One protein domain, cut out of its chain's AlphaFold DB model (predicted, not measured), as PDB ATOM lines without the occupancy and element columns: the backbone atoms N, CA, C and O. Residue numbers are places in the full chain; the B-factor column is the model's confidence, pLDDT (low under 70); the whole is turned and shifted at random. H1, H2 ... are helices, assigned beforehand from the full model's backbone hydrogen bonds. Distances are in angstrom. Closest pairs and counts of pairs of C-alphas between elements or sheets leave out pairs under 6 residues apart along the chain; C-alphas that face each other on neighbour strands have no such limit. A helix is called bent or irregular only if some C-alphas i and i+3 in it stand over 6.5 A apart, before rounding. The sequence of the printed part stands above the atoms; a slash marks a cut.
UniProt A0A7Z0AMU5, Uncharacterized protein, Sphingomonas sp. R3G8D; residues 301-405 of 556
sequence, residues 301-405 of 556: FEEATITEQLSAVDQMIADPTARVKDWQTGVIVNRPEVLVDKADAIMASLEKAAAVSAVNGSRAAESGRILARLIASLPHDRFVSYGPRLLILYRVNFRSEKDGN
ATOM      1  N   PHE A 301      39.032 -62.204 -15.522       91.12
ATOM      2  CA  PHE A 301      38.269 -61.313 -14.657       91.12
ATOM      3  C   PHE A 301      37.224 -60.503 -15.434       91.12
ATOM      4  O   PHE A 301      36.096 -60.357 -14.964       91.12
ATOM      5  N   GLU A 302      37.565 -60.007 -16.626       90.19
ATOM      6  CA  GLU A 302      36.629 -59.322 -17.522       90.19
ATOM      7  C   GLU A 302      35.449 -60.238 -17.874       90.19
ATOM      8  O   GLU A 302      34.303 -59.838 -17.697       90.19
ATOM      9  N   GLU A 303      35.717 -61.487 -18.264       91.81
ATOM     10  CA  GLU A 303      34.686 -62.473 -18.613       91.81
ATOM     11  C   GLU A 303      33.762 -62.807 -17.427       91.81
ATOM     12  O   GLU A 303      32.532 -62.821 -17.556       91.81
ATOM     13  N   ALA A 304      34.341 -63.019 -16.240       90.50
ATOM     14  CA  ALA A 304      33.571 -63.249 -15.018       90.50
ATOM     15  C   ALA A 304      32.692 -62.036 -14.671       90.50
ATOM     16  O   ALA A 304      31.510 -62.188 -14.356       90.50
ATOM     17  N   THR A 305      33.244 -60.828 -14.810       89.88
ATOM     18  CA  THR A 305      32.525 -59.573 -14.559       89.88
ATOM     19  C   THR A 305      31.395 -59.361 -15.566       89.88
ATOM     20  O   THR A 305      30.307 -58.937 -15.183       89.88
ATOM     21  N   ILE A 306      31.606 -59.678 -16.849       91.56
ATOM     22  CA  ILE A 306      30.554 -59.636 -17.877       91.56
ATOM     23  C   ILE A 306      29.422 -60.591 -17.506       91.56
ATOM     24  O   ILE A 306      28.259 -60.192 -17.532       91.56
ATOM     25  N   THR A 307      29.751 -61.823 -17.115       92.50
ATOM     26  CA  THR A 307      28.760 -62.833 -16.717       92.50
ATOM     27  C   THR A 307      27.915 -62.358 -15.531       92.50
ATOM     28  O   THR A 307      26.685 -62.445 -15.561       92.50
ATOM     29  N   GLU A 308      28.555 -61.802 -14.501       90.19
ATOM     30  CA  GLU A 308      27.871 -61.242 -13.332       90.19
ATOM     31  C   GLU A 308      26.984 -60.043 -13.703       90.19
ATOM     32  O   GLU A 308      25.805 -60.002 -13.342       90.19
ATOM     33  N   GLN A 309      27.513 -59.098 -14.486       91.62
ATOM     34  CA  GLN A 309      26.766 -57.920 -14.934       91.62
ATOM     35  C   GLN A 309      25.576 -58.297 -15.824       91.62
ATOM     36  O   GLN A 309      24.515 -57.690 -15.707       91.62
ATOM     37  N   LEU A 310      25.705 -59.311 -16.681       93.94
ATOM     38  CA  LEU A 310      24.594 -59.813 -17.491       93.94
ATOM     39  C   LEU A 310      23.503 -60.459 -16.633       93.94
ATOM     40  O   LEU A 310      22.326 -60.200 -16.872       93.94
ATOM     41  N   SER A 311      23.870 -61.218 -15.598       93.19
ATOM     42  CA  SER A 311      22.910 -61.748 -14.617       93.19
ATOM     43  C   SER A 311      22.166 -60.626 -13.881       93.19
ATOM     44  O   SER A 311      20.944 -60.676 -13.719       93.19
ATOM     45  N   ALA A 312      22.876 -59.564 -13.493       92.75
ATOM     46  CA  ALA A 312      22.276 -58.373 -12.897       92.75
ATOM     47  C   ALA A 312      21.309 -57.662 -13.866       92.75
ATOM     48  O   ALA A 312      20.218 -57.252 -13.467       92.75
ATOM     49  N   VAL A 313      21.670 -57.560 -15.148       94.50
ATOM     50  CA  VAL A 313      20.790 -57.026 -16.198       94.50
ATOM     51  C   VAL A 313      19.556 -57.905 -16.389       94.50
ATOM     52  O   VAL A 313      18.455 -57.369 -16.484       94.50
ATOM     53  N   ASP A 314      19.695 -59.229 -16.375       95.81
ATOM     54  CA  ASP A 314      18.563 -60.155 -16.488       95.81
ATOM     55  C   ASP A 314      17.572 -59.994 -15.326       95.81
ATOM     56  O   ASP A 314      16.357 -60.014 -15.537       95.81
ATOM     57  N   GLN A 315      18.066 -59.719 -14.115       94.50
ATOM     58  CA  GLN A 315      17.215 -59.368 -12.973       94.50
ATOM     59  C   GLN A 315      16.463 -58.046 -13.199       94.50
ATOM     60  O   GLN A 315      15.264 -57.985 -12.932       94.50
ATOM     61  N   MET A 316      17.119 -57.010 -13.743       94.69
ATOM     62  CA  MET A 316      16.455 -55.738 -14.087       94.69
ATOM     63  C   MET A 316      15.444 -55.891 -15.228       94.69
ATOM     64  O   MET A 316      14.429 -55.194 -15.263       94.69
ATOM     65  N   ILE A 317      15.712 -56.779 -16.189       96.12
ATOM     66  CA  ILE A 317      14.782 -57.099 -17.278       96.12
ATOM     67  C   ILE A 317      13.520 -57.757 -16.714       96.12
ATOM     68  O   ILE A 317      12.409 -57.408 -17.127       96.12
ATOM     69  N   ALA A 318      13.687 -58.689 -15.772       96.62
ATOM     70  CA  ALA A 318      12.582 -59.380 -15.121       96.62
ATOM     71  C   ALA A 318      11.749 -58.434 -14.238       96.62
ATOM     72  O   ALA A 318      10.521 -58.429 -14.342       96.62
ATOM     73  N   ASP A 319      12.407 -57.610 -13.416       95.81
ATOM     74  CA  ASP A 319      11.765 -56.645 -12.524       95.81
ATOM     75  C   ASP A 319      12.625 -55.372 -12.362       95.81
ATOM     76  O   ASP A 319      13.616 -55.378 -11.626       95.81
ATOM     77  N   PRO A 320      12.237 -54.233 -12.970       92.81
ATOM     78  CA  PRO A 320      12.993 -52.988 -12.843       92.81
ATOM     79  C   PRO A 320      12.978 -52.406 -11.418       92.81
ATOM     80  O   PRO A 320      13.761 -51.502 -11.125       92.81
ATOM     81  N   THR A 321      12.114 -52.892 -10.520       92.75
ATOM     82  CA  THR A 321      12.056 -52.469  -9.109       92.75
ATOM     83  C   THR A 321      12.909 -53.334  -8.177       92.75
ATOM     84  O   THR A 321      13.091 -52.976  -7.000       92.75
ATOM     85  N   ALA A 322      13.457 -54.441  -8.691       89.75
ATOM     86  CA  ALA A 322      14.281 -55.360  -7.928       89.75
ATOM     87  C   ALA A 322      15.535 -54.668  -7.387       89.75
ATOM     88  O   ALA A 322      16.116 -53.763  -7.988       89.75
ATOM     89  N   ARG A 323      15.971 -55.103  -6.203       85.31
ATOM     90  CA  ARG A 323      17.219 -54.625  -5.613       85.31
ATOM     91  C   ARG A 323      18.379 -55.421  -6.201       85.31
ATOM     92  O   ARG A 323      18.637 -56.533  -5.750       85.31
ATOM     93  N   VAL A 324      19.104 -54.821  -7.134       80.25
ATOM     94  CA  VAL A 324      20.336 -55.402  -7.673       80.25
ATOM     95  C   VAL A 324      21.509 -55.044  -6.760       80.25
ATOM     96  O   VAL A 324      21.714 -53.885  -6.389       80.25
ATOM     97  N   LYS A 325      22.229 -56.072  -6.316       65.06
ATOM     98  CA  LYS A 325      23.421 -55.972  -5.473       65.06
ATOM     99  C   LYS A 325      24.599 -55.931  -6.452       65.06
ATOM    100  O   LYS A 325      24.769 -56.888  -7.182       65.06
ATOM    101  N   ASP A 326      25.311 -54.809  -6.497       63.16
ATOM    102  CA  ASP A 326      26.302 -54.425  -7.519       63.16
ATOM    103  C   ASP A 326      25.739 -53.962  -8.874       63.16
ATOM    104  O   ASP A 326      25.168 -54.699  -9.667       63.16
ATOM    105  N   TRP A 327      25.906 -52.660  -9.117       68.50
ATOM    106  CA  TRP A 327      25.290 -51.886 -10.204       68.50
ATOM    107  C   TRP A 327      26.317 -51.369 -11.220       68.50
ATOM    108  O   TRP A 327      26.003 -50.546 -12.084       68.50
ATOM    109  N   GLN A 328      27.572 -51.807 -11.114       77.19
ATOM    110  CA  GLN A 328      28.613 -51.399 -12.046       77.19
ATOM    111  C   GLN A 328      28.348 -52.079 -13.391       77.19
ATOM    112  O   GLN A 328      28.467 -53.284 -13.494       77.19
ATOM    113  N   THR A 329      27.975 -51.318 -14.423       83.06
ATOM    114  CA  THR A 329      27.769 -51.822 -15.802       83.06
ATOM    115  C   THR A 329      28.880 -51.400 -16.753       83.06
ATOM    116  O   THR A 329      28.759 -51.487 -17.974       83.06
ATOM    117  N   GLY A 330      29.976 -50.874 -16.208       84.69
ATOM    118  CA  GLY A 330      31.016 -50.271 -17.027       84.69
ATOM    119  C   GLY A 330      31.748 -51.265 -17.924       84.69
ATOM    120  O   GLY A 330      32.281 -50.825 -18.935       84.69
ATOM    121  N   VAL A 331      31.741 -52.568 -17.621       88.12
ATOM    122  CA  VAL A 331      32.359 -53.573 -18.500       88.12
ATOM    123  C   VAL A 331      31.438 -53.869 -19.682       88.12
ATOM    124  O   VAL A 331      31.836 -53.639 -20.822       88.12
ATOM    125  N   ILE A 332      30.177 -54.242 -19.432       92.38
ATOM    126  CA  ILE A 332      29.216 -54.563 -20.505       92.38
ATOM    127  C   ILE A 332      28.916 -53.379 -21.437       92.38
ATOM    128  O   ILE A 332      28.732 -53.574 -22.633       92.38
ATOM    129  N   VAL A 333      28.947 -52.136 -20.935       91.19
ATOM    130  CA  VAL A 333      28.781 -50.922 -21.766       91.19
ATOM    131  C   VAL A 333      29.892 -50.782 -22.817       91.19
ATOM    132  O   VAL A 333      29.669 -50.172 -23.859       91.19
ATOM    133  N   ASN A 334      31.080 -51.338 -22.564       88.50
ATOM    134  CA  ASN A 334      32.203 -51.326 -23.506       88.50
ATOM    135  C   ASN A 334      32.286 -52.599 -24.369       88.50
ATOM    136  O   ASN A 334      33.178 -52.688 -25.210       88.50
ATOM    137  N   ARG A 335      31.368 -53.558 -24.186       90.69
ATOM    138  CA  ARG A 335      31.265 -54.814 -24.949       90.69
ATOM    139  C   ARG A 335      29.866 -54.946 -25.566       90.69
ATOM    140  O   ARG A 335      29.130 -55.874 -25.239       90.69
ATOM    141  N   PRO A 336      29.429 -53.992 -26.405       92.81
ATOM    142  CA  PRO A 336      28.036 -53.902 -26.834       92.81
ATOM    143  C   PRO A 336      27.546 -55.109 -27.641       92.81
ATOM    144  O   PRO A 336      26.338 -55.326 -27.731       92.81
ATOM    145  N   GLU A 337      28.453 -55.915 -28.196       94.31
ATOM    146  CA  GLU A 337      28.135 -57.172 -28.866       94.31
ATOM    147  C   GLU A 337      27.414 -58.172 -27.949       94.31
ATOM    148  O   GLU A 337      26.520 -58.872 -28.416       94.31
ATOM    149  N   VAL A 338      27.702 -58.176 -26.639       95.00
ATOM    150  CA  VAL A 338      27.058 -59.098 -25.678       95.00
ATOM    151  C   VAL A 338      25.627 -58.677 -25.319       95.00
ATOM    152  O   VAL A 338      24.881 -59.437 -24.706       95.00
ATOM    153  N   LEU A 339      25.230 -57.455 -25.691       95.81
ATOM    154  CA  LEU A 339      23.903 -56.897 -25.422       95.81
ATOM    155  C   LEU A 339      22.930 -57.086 -26.591       95.81
ATOM    156  O   LEU A 339      21.726 -56.908 -26.401       95.81
ATOM    157  N   VAL A 340      23.418 -57.423 -27.791       95.88
ATOM    158  CA  VAL A 340      22.614 -57.439 -29.030       95.88
ATOM    159  C   VAL A 340      21.405 -58.367 -28.910       95.88
ATOM    160  O   VAL A 340      20.288 -57.952 -29.240       95.88
ATOM    161  N   ASP A 341      21.611 -59.563 -28.359       96.44
ATOM    162  CA  ASP A 341      20.571 -60.587 -28.203       96.44
ATOM    163  C   ASP A 341      19.557 -60.247 -27.100       96.44
ATOM    164  O   ASP A 341      18.437 -60.755 -27.089       96.44
ATOM    165  N   LYS A 342      19.922 -59.349 -26.176       97.44
ATOM    166  CA  LYS A 342      19.066 -58.897 -25.067       97.44
ATOM    167  C   LYS A 342      18.415 -57.537 -25.331       97.44
ATOM    168  O   LYS A 342      17.589 -57.095 -24.533       97.44
ATOM    169  N   ALA A 343      18.752 -56.872 -26.435       97.88
ATOM    170  CA  ALA A 343      18.386 -55.483 -26.693       97.88
ATOM    171  C   ALA A 343      16.867 -55.224 -26.630       97.88
ATOM    172  O   ALA A 343      16.431 -54.248 -26.016       97.88
ATOM    173  N   ASP A 344      16.052 -56.133 -27.176       98.38
ATOM    174  CA  ASP A 344      14.589 -56.002 -27.178       98.38
ATOM    175  C   ASP A 344      14.001 -56.090 -25.762       98.38
ATOM    176  O   ASP A 344      13.100 -55.322 -25.405       98.38
ATOM    177  N   ALA A 345      14.557 -56.977 -24.934       98.25
ATOM    178  CA  ALA A 345      14.160 -57.160 -23.544       98.25
ATOM    179  C   ALA A 345      14.617 -55.988 -22.658       98.25
ATOM    180  O   ALA A 345      13.841 -55.509 -21.827       98.25
ATOM    181  N   ILE A 346      15.830 -55.467 -22.886       98.12
ATOM    182  CA  ILE A 346      16.336 -54.246 -22.237       98.12
ATOM    183  C   ILE A 346      15.413 -53.066 -22.559       98.12
ATOM    184  O   ILE A 346      15.001 -52.350 -21.649       98.12
ATOM    185  N   MET A 347      15.038 -52.884 -23.831       98.44
ATOM    186  CA  MET A 347      14.159 -51.788 -24.248       98.44
ATOM    187  C   MET A 347      12.760 -51.911 -23.626       98.44
ATOM    188  O   MET A 347      12.217 -50.928 -23.125       98.44
ATOM    189  N   ALA A 348      12.181 -53.115 -23.603       98.25
ATOM    190  CA  ALA A 348      10.891 -53.345 -22.954       98.25
ATOM    191  C   ALA A 348      10.944 -53.080 -21.436       98.25
ATOM    192  O   ALA A 348      10.008 -52.513 -20.872       98.25
ATOM    193  N   SER A 349      12.036 -53.455 -20.761       97.25
ATOM    194  CA  SER A 349      12.204 -53.149 -19.335       97.25
ATOM    195  C   SER A 349      12.428 -51.655 -19.082       97.25
ATOM    196  O   SER A 349      11.874 -51.106 -18.132       97.25
ATOM    197  N   LEU A 350      13.137 -50.956 -19.974       97.38
ATOM    198  CA  LEU A 350      13.288 -49.501 -19.914       97.38
ATOM    199  C   LEU A 350      11.926 -48.788 -19.959       97.38
ATOM    200  O   LEU A 350      11.681 -47.870 -19.176       97.38
ATOM    201  N   GLU A 351      11.024 -49.234 -20.836       97.38
ATOM    202  CA  GLU A 351       9.655 -48.712 -20.920       97.38
ATOM    203  C   GLU A 351       8.864 -48.971 -19.632       97.38
ATOM    204  O   GLU A 351       8.209 -48.061 -19.120       97.38
ATOM    205  N   LYS A 352       8.970 -50.181 -19.062       96.00
ATOM    206  CA  LYS A 352       8.350 -50.516 -17.770       96.00
ATOM    207  C   LYS A 352       8.891 -49.637 -16.641       96.00
ATOM    208  O   LYS A 352       8.112 -49.095 -15.862       96.00
ATOM    209  N   ALA A 353      10.210 -49.460 -16.564       95.19
ATOM    210  CA  ALA A 353      10.856 -48.614 -15.565       95.19
ATOM    211  C   ALA A 353      10.373 -47.156 -15.655       95.19
ATOM    212  O   ALA A 353      10.081 -46.534 -14.631       95.19
ATOM    213  N   ALA A 354      10.230 -46.630 -16.877       94.12
ATOM    214  CA  ALA A 354       9.706 -45.286 -17.119       94.12
ATOM    215  C   ALA A 354       8.223 -45.162 -16.735       94.12
ATOM    216  O   ALA A 354       7.822 -44.152 -16.171       94.12
ATOM    217  N   ALA A 355       7.417 -46.199 -16.974       92.50
ATOM    218  CA  ALA A 355       6.003 -46.201 -16.599       92.50
ATOM    219  C   ALA A 355       5.779 -46.254 -15.075       92.50
ATOM    220  O   ALA A 355       4.814 -45.681 -14.574       92.50
ATOM    221  N   VAL A 356       6.657 -46.937 -14.333       88.38
ATOM    222  CA  VAL A 356       6.505 -47.156 -12.882       88.38
ATOM    223  C   VAL A 356       7.027 -45.981 -12.048       88.38
ATOM    224  O   VAL A 356       6.583 -45.787 -10.916       88.38
ATOM    225  N   SER A 357       7.964 -45.183 -12.564       74.62
ATOM    226  CA  SER A 357       8.694 -44.212 -11.746       74.62
ATOM    227  C   SER A 357       8.765 -42.816 -12.352       74.62
ATOM    228  O   SER A 357       9.708 -42.503 -13.071       74.62
ATOM    229  N   ALA A 358       7.866 -41.927 -11.924       65.56
ATOM    230  CA  ALA A 358       7.991 -40.492 -12.194       65.56
ATOM    231  C   ALA A 358       8.978 -39.773 -11.247       65.56
ATOM    232  O   ALA A 358       9.505 -38.718 -11.590       65.56
ATOM    233  N   VAL A 359       9.245 -40.344 -10.065       68.38
ATOM    234  CA  VAL A 359      10.012 -39.698  -8.985       68.38
ATOM    235  C   VAL A 359      11.488 -40.090  -9.034       68.38
ATOM    236  O   VAL A 359      11.842 -41.271  -9.094       68.38
ATOM    237  N   ASN A 360      12.360 -39.086  -8.952       63.84
ATOM    238  CA  ASN A 360      13.799 -39.284  -8.830       63.84
ATOM    239  C   ASN A 360      14.147 -40.019  -7.523       63.84
ATOM    240  O   ASN A 360      13.729 -39.616  -6.442       63.84
ATOM    241  N   GLY A 361      14.943 -41.090  -7.628       70.50
ATOM    242  CA  GLY A 361      15.441 -41.860  -6.479       70.50
ATOM    243  C   GLY A 361      14.686 -43.158  -6.176       70.50
ATOM    244  O   GLY A 361      15.050 -43.856  -5.233       70.50
ATOM    245  N   SER A 362      13.669 -43.519  -6.966       84.38
ATOM    246  CA  SER A 362      13.100 -44.868  -6.892       84.38
ATOM    247  C   SER A 362      14.080 -45.910  -7.463       84.38
ATOM    248  O   SER A 362      14.919 -45.595  -8.310       84.38
ATOM    249  N   ARG A 363      13.934 -47.177  -7.058       88.88
ATOM    250  CA  ARG A 363      14.724 -48.285  -7.629       88.88
ATOM    251  C   ARG A 363      14.498 -48.440  -9.133       88.88
ATOM    252  O   ARG A 363      15.447 -48.657  -9.870       88.88
ATOM    253  N   ALA A 364      13.262 -48.239  -9.595       91.75
ATOM    254  CA  ALA A 364      12.947 -48.255 -11.020       91.75
ATOM    255  C   ALA A 364      13.629 -47.112 -11.785       91.75
ATOM    256  O   ALA A 364      14.059 -47.325 -12.913       91.75
ATOM    257  N   ALA A 365      13.794 -45.928 -11.183       91.81
ATOM    258  CA  ALA A 365      14.564 -44.847 -11.797       91.81
ATOM    259  C   ALA A 365      16.052 -45.208 -11.930       91.81
ATOM    260  O   ALA A 365      16.675 -44.909 -12.946       91.81
ATOM    261  N   GLU A 366      16.632 -45.859 -10.919       91.62
ATOM    262  CA  GLU A 366      18.022 -46.321 -10.954       91.62
ATOM    263  C   GLU A 366      18.238 -47.393 -12.032       91.62
ATOM    264  O   GLU A 366      19.058 -47.190 -12.931       91.62
ATOM    265  N   SER A 367      17.432 -48.461 -12.022       93.62
ATOM    266  CA  SER A 367      17.430 -49.490 -13.071       93.62
ATOM    267  C   SER A 367      17.186 -48.880 -14.451       93.62
ATOM    268  O   SER A 367      17.884 -49.197 -15.408       93.62
ATOM    269  N   GLY A 368      16.245 -47.940 -14.558       94.81
ATOM    270  CA  GLY A 368      15.931 -47.230 -15.793       94.81
ATOM    271  C   GLY A 368      17.127 -46.471 -16.370       94.81
ATOM    272  O   GLY A 368      17.402 -46.590 -17.562       94.81
ATOM    273  N   ARG A 369      17.894 -45.742 -15.545       94.06
ATOM    274  CA  ARG A 369      19.122 -45.054 -15.999       94.06
ATOM    275  C   ARG A 369      20.180 -46.039 -16.488       94.06
ATOM    276  O   ARG A 369      20.866 -45.756 -17.471       94.06
ATOM    277  N   ILE A 370      20.302 -47.189 -15.828       93.56
ATOM    278  CA  ILE A 370      21.229 -48.249 -16.233       93.56
ATOM    279  C   ILE A 370      20.807 -48.829 -17.584       93.56
ATOM    280  O   ILE A 370      21.602 -48.828 -18.521       93.56
ATOM    281  N   LEU A 371      19.546 -49.243 -17.725       96.44
ATOM    282  CA  LEU A 371      19.001 -49.775 -18.976       96.44
ATOM    283  C   LEU A 371      19.115 -48.753 -20.117       96.44
ATOM    284  O   LEU A 371      19.529 -49.104 -21.218       96.44
ATOM    285  N   ALA A 372      18.849 -47.470 -19.849       96.94
ATOM    286  CA  ALA A 372      19.027 -46.383 -20.812       96.94
ATOM    287  C   ALA A 372      20.481 -46.271 -21.293       96.94
ATOM    288  O   ALA A 372      20.734 -46.092 -22.486       96.94
ATOM    289  N   ARG A 373      21.449 -46.416 -20.378       95.94
ATOM    290  CA  ARG A 373      22.876 -46.441 -20.716       95.94
ATOM    291  C   ARG A 373      23.245 -47.660 -21.565       95.94
ATOM    292  O   ARG A 373      24.010 -47.501 -22.510       95.94
ATOM    293  N   LEU A 374      22.686 -48.836 -21.272       96.38
ATOM    294  CA  LEU A 374      22.910 -50.056 -22.059       96.38
ATOM    295  C   LEU A 374      22.344 -49.934 -23.478       96.38
ATOM    296  O   LEU A 374      23.034 -50.261 -24.443       96.38
ATOM    297  N   ILE A 375      21.137 -49.379 -23.623       98.00
ATOM    298  CA  ILE A 375      20.565 -49.062 -24.938       98.00
ATOM    299  C   ILE A 375      21.474 -48.095 -25.699       98.00
ATOM    300  O   ILE A 375      21.765 -48.325 -26.870       98.00
ATOM    301  N   ALA A 376      21.980 -47.050 -25.038       96.88
ATOM    302  CA  ALA A 376      22.869 -46.075 -25.666       96.88
ATOM    303  C   ALA A 376      24.201 -46.676 -26.161       96.88
ATOM    304  O   ALA A 376      24.794 -46.136 -27.097       96.88
ATOM    305  N   SER A 377      24.666 -47.775 -25.553       95.75
ATOM    306  CA  SER A 377      25.879 -48.486 -25.981       95.75
ATOM    307  C   SER A 377      25.679 -49.445 -27.153       95.75
ATOM    308  O   SER A 377      26.671 -49.862 -27.741       95.75
ATOM    309  N   LEU A 378      24.441 -49.788 -27.527       97.38
ATOM    310  CA  LEU A 378      24.186 -50.734 -28.619       97.38
ATOM    311  C   LEU A 378      24.829 -50.289 -29.950       97.38
ATOM    312  O   LEU A 378      24.980 -49.084 -30.197       97.38
ATOM    313  N   PRO A 379      25.141 -51.242 -30.856       96.50
ATOM    314  CA  PRO A 379      25.533 -50.917 -32.224       96.50
ATOM    315  C   PRO A 379      24.518 -49.970 -32.877       96.50
ATOM    316  O   PRO A 379      23.314 -50.088 -32.639       96.50
ATOM    317  N   HIS A 380      25.005 -49.032 -33.697       95.38
ATOM    318  CA  HIS A 380      24.204 -47.915 -34.218       95.38
ATOM    319  C   HIS A 380      22.881 -48.371 -34.851       95.38
ATOM    320  O   HIS A 380      21.832 -47.857 -34.476       95.38
ATOM    321  N   ASP A 381      22.909 -49.390 -35.709       96.81
ATOM    322  CA  ASP A 381      21.711 -49.882 -36.401       96.81
ATOM    323  C   ASP A 381      20.655 -50.429 -35.427       96.81
ATOM    324  O   ASP A 381      19.459 -50.156 -35.568       96.81
ATOM    325  N   ARG A 382      21.088 -51.145 -34.377       97.50
ATOM    326  CA  ARG A 382      20.187 -51.641 -33.324       97.50
ATOM    327  C   ARG A 382      19.629 -50.488 -32.496       97.50
ATOM    328  O   ARG A 382      18.425 -50.459 -32.258       97.50
ATOM    329  N   PHE A 383      20.454 -49.511 -32.120       97.88
ATOM    330  CA  PHE A 383      19.983 -48.318 -31.412       97.88
ATOM    331  C   PHE A 383      18.927 -47.541 -32.219       97.88
ATOM    332  O   PHE A 383      17.857 -47.228 -31.693       97.88
ATOM    333  N   VAL A 384      19.191 -47.276 -33.505       97.56
ATOM    334  CA  VAL A 384      18.282 -46.534 -34.395       97.56
ATOM    335  C   VAL A 384      16.941 -47.254 -34.553       97.56
ATOM    336  O   VAL A 384      15.900 -46.595 -34.562       97.56
ATOM    337  N   SER A 385      16.937 -48.593 -34.578       97.94
ATOM    338  CA  SER A 385      15.699 -49.385 -34.649       97.94
ATOM    339  C   SER A 385      14.737 -49.142 -33.471       97.94
ATOM    340  O   SER A 385      13.521 -49.231 -33.642       97.94
ATOM    341  N   TYR A 386      15.247 -48.731 -32.300       98.56
ATOM    342  CA  TYR A 386      14.430 -48.343 -31.140       98.56
ATOM    343  C   TYR A 386      14.033 -46.866 -31.115       98.56
ATOM    344  O   TYR A 386      13.288 -46.450 -30.223       98.56
ATOM    345  N   GLY A 387      14.479 -46.068 -32.088       98.00
ATOM    346  CA  GLY A 387      14.257 -44.625 -32.145       98.00
ATOM    347  C   GLY A 387      12.808 -44.198 -31.889       98.00
ATOM    348  O   GLY A 387      12.578 -43.414 -30.966       98.00
ATOM    349  N   PRO A 388      11.806 -44.737 -32.612       98.44
ATOM    350  CA  PRO A 388      10.404 -44.390 -32.380       98.44
ATOM    351  C   PRO A 388       9.943 -44.635 -30.934       98.44
ATOM    352  O   PRO A 388       9.287 -43.775 -30.349       98.44
ATOM    353  N   ARG A 389      10.334 -45.767 -30.330       98.19
ATOM    354  CA  ARG A 389       9.977 -46.132 -28.946       98.19
ATOM    355  C   ARG A 389      10.618 -45.181 -27.934       98.19
ATOM    356  O   ARG A 389       9.933 -44.655 -27.058       98.19
ATOM    357  N   LEU A 390      11.908 -44.888 -28.103       98.19
ATOM    358  CA  LEU A 390      12.643 -43.947 -27.253       98.19
ATOM    359  C   LEU A 390      12.041 -42.538 -27.310       98.19
ATOM    360  O   LEU A 390      11.808 -41.919 -26.273       98.19
ATOM    361  N   LEU A 391      11.730 -42.030 -28.505       97.38
ATOM    362  CA  LEU A 391      11.135 -40.698 -28.656       97.38
ATOM    363  C   LEU A 391       9.722 -40.625 -28.061       97.38
ATOM    364  O   LEU A 391       9.359 -39.598 -27.484       97.38
ATOM    365  N   ILE A 392       8.935 -41.705 -28.141       96.81
ATOM    366  CA  ILE A 392       7.636 -41.797 -27.459       96.81
ATOM    367  C   ILE A 392       7.818 -41.704 -25.939       96.81
ATOM    368  O   ILE A 392       7.102 -40.925 -25.307       96.81
ATOM    369  N   LEU A 393       8.801 -42.405 -25.357       95.50
ATOM    370  CA  LEU A 393       9.086 -42.319 -23.919       95.50
ATOM    371  C   LEU A 393       9.377 -40.885 -23.468       95.50
ATOM    372  O   LEU A 393       8.825 -40.443 -22.460       95.50
ATOM    373  N   TYR A 394      10.183 -40.134 -24.222       95.38
ATOM    374  CA  TYR A 394      10.436 -38.726 -23.901       95.38
ATOM    375  C   TYR A 394       9.186 -37.859 -24.054       95.38
ATOM    376  O   TYR A 394       8.949 -37.007 -23.204       95.38
ATOM    377  N   ARG A 395       8.353 -38.077 -25.084       93.81
ATOM    378  CA  ARG A 395       7.105 -37.309 -25.279       93.81
ATOM    379  C   ARG A 395       6.099 -37.528 -24.157       93.81
ATOM    380  O   ARG A 395       5.526 -36.557 -23.667       93.81
ATOM    381  N   VAL A 396       5.892 -38.778 -23.744       91.12
ATOM    382  CA  VAL A 396       4.969 -39.123 -22.650       91.12
ATOM    383  C   VAL A 396       5.432 -38.479 -21.341       91.12
ATOM    384  O   VAL A 396       4.625 -37.894 -20.623       91.12
ATOM    385  N   ASN A 397       6.741 -38.486 -21.086       85.50
ATOM    386  CA  ASN A 397       7.334 -37.936 -19.864       85.50
ATOM    387  C   ASN A 397       7.733 -36.452 -19.969       85.50
ATOM    388  O   ASN A 397       8.348 -35.900 -19.057       85.50
ATOM    389  N   PHE A 398       7.374 -35.780 -21.066       81.44
ATOM    390  CA  PHE A 398       7.690 -34.370 -21.295       81.44
ATOM    391  C   PHE A 398       6.857 -33.437 -20.401       81.44
ATOM    392  O   PHE A 398       7.360 -32.406 -19.960       81.44
ATOM    393  N   ARG A 399       5.590 -33.804 -20.136       63.75
ATOM    394  CA  ARG A 399       4.510 -32.918 -19.644       63.75
ATOM    395  C   ARG A 399       4.332 -32.823 -18.121       63.75
ATOM    396  O   ARG A 399       3.364 -32.208 -17.676       63.75
ATOM    397  N   SER A 400       5.214 -33.398 -17.310       56.12
ATOM    398  CA  SER A 400       5.073 -33.353 -15.845       56.12
ATOM    399  C   SER A 400       5.570 -32.025 -15.246       56.12
ATOM    400  O   SER A 400       6.481 -32.011 -14.429       56.12
ATOM    401  N   GLU A 401       4.988 -30.902 -15.666       58.06
ATOM    402  CA  GLU A 401       5.263 -29.553 -15.141       58.06
ATOM    403  C   GLU A 401       3.935 -28.868 -14.783       58.06
ATOM    404  O   GLU A 401       3.612 -27.782 -15.254       58.06
ATOM    405  N   LYS A 402       3.074 -29.570 -14.034       51.75
ATOM    406  CA  LYS A 402       1.677 -29.142 -13.873       51.75
ATOM    407  C   LYS A 402       1.446 -28.069 -12.802       51.75
ATOM    408  O   LYS A 402       0.394 -27.450 -12.842       51.75
ATOM    409  N   ASP A 403       2.416 -27.769 -11.932       57.84
ATOM    410  CA  ASP A 403       2.160 -26.938 -10.738       57.84
ATOM    411  C   ASP A 403       3.164 -25.793 -10.501       57.84
ATOM    412  O   ASP A 403       3.313 -25.323  -9.375       57.84
ATOM    413  N   GLY A 404       3.914 -25.351 -11.520       61.66
ATOM    414  CA  GLY A 404       4.888 -24.245 -11.385       61.66
ATOM    415  C   GLY A 404       6.072 -24.531 -10.443       61.66
ATOM    416  O   GLY A 404       7.003 -23.735 -10.343       61.66
ATOM    417  N   ASN A 405       6.068 -25.689  -9.787       56.16
ATOM    418  CA  ASN A 405       7.181 -26.240  -9.046       56.16
ATOM    419  C   ASN A 405       8.000 -27.099 -10.012       56.16
ATOM    420  O   ASN A 405       7.586 -28.198 -10.378       56.16
TER     421      ASN A 405
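Overview. This is residues 301 to 405 of the 556 residues of an uncharacterized protein of Sphingomonas sp. R3G8D (UniProt A0A7Z0AMU5). A helical hairpin of H2 and H3 makes the core, with H1 set on one side of it, meeting H2 by its last residues, 316 to 318, and with short H4 and then H5 on the opposite side of H2. A long loop, residues 319 to 335, folds back from the last residue of H1 to the first of H2, and residues 399 to 405 run out as a tail beyond H5, at the far end of the long axis from the first residues of H1. The printed part has 105 residues with five named helices, in the order H1, H2, H3, H4, H5, and no named strand; the class is all helix. It is compact, with a radius of gyration of the C-alphas of 14.2 A, yet elongated in outline, spanning 50 by 31 by 20 A.

Along the chain. H1, residues 301 to 318, begins at C-alpha 301, (38.269, -61.313, -14.657), and is 25.8 A long. H2, residues 336 to 356, is the longest helix by residues and measures 26.5 A. It is irregular, with C-alphas 341 and 344 lying 7.6 A apart, and it has a kink of 74 degrees near residue 343. H3, residues 363 to 377, is 21.5 A long and begins at C-alpha 363, (14.724, -48.285, -7.629). H4 holds residues 380 to 385. H5, residues 387 to 396, is 14.4 A long and ends at C-alpha 396, (4.969, -39.123, -22.650).

Arrangement. H1 touches H2 with residues 316 to 318 alone, on residues 345 to 349 of H2; the closest C-alphas, of Ile 317 and Ser 349, are 5.1 A apart. These two helices run the same way at a shallow tilt of 33 degrees, only just short of steep. H1 and H3 are close but not clearly touching, with the C-alphas of Met 316 and Ser 367 closest at 6.4 A. H2 and H3 touch as a helical hairpin, with the C-alphas of Ala 353 and Ala 364 closest at 5.0 A. They run opposite ways at a tilt of 35.3 degrees, only just steep. H4 is close but not clearly touching to H2, the closest C-alphas being those of Val 340 and Arg 382, 7.6 A apart. H5 is also close but not clearly touching to H2, with the C-alphas of Glu 351 and Leu 393 closest at 7.1 A; they run the same way at a shallow tilt of 20 degrees. H3 and H5 are apart. In H1, H3, H4 and H5 every O i to N i+4 pair is within hydrogen-bond range; in H2, 12 of 17 are.

Size, cuts and confidence. The two C-alphas farthest apart, of Phe 301 and Asp 403, are 50.0 A apart. The printed part has no cut. The link from H1 to H2 is long, with 17 residues. The mean pLDDT of the printed part is 89.2; residues 325 to 327, 358 to 360 and 399 to 405 are under 70.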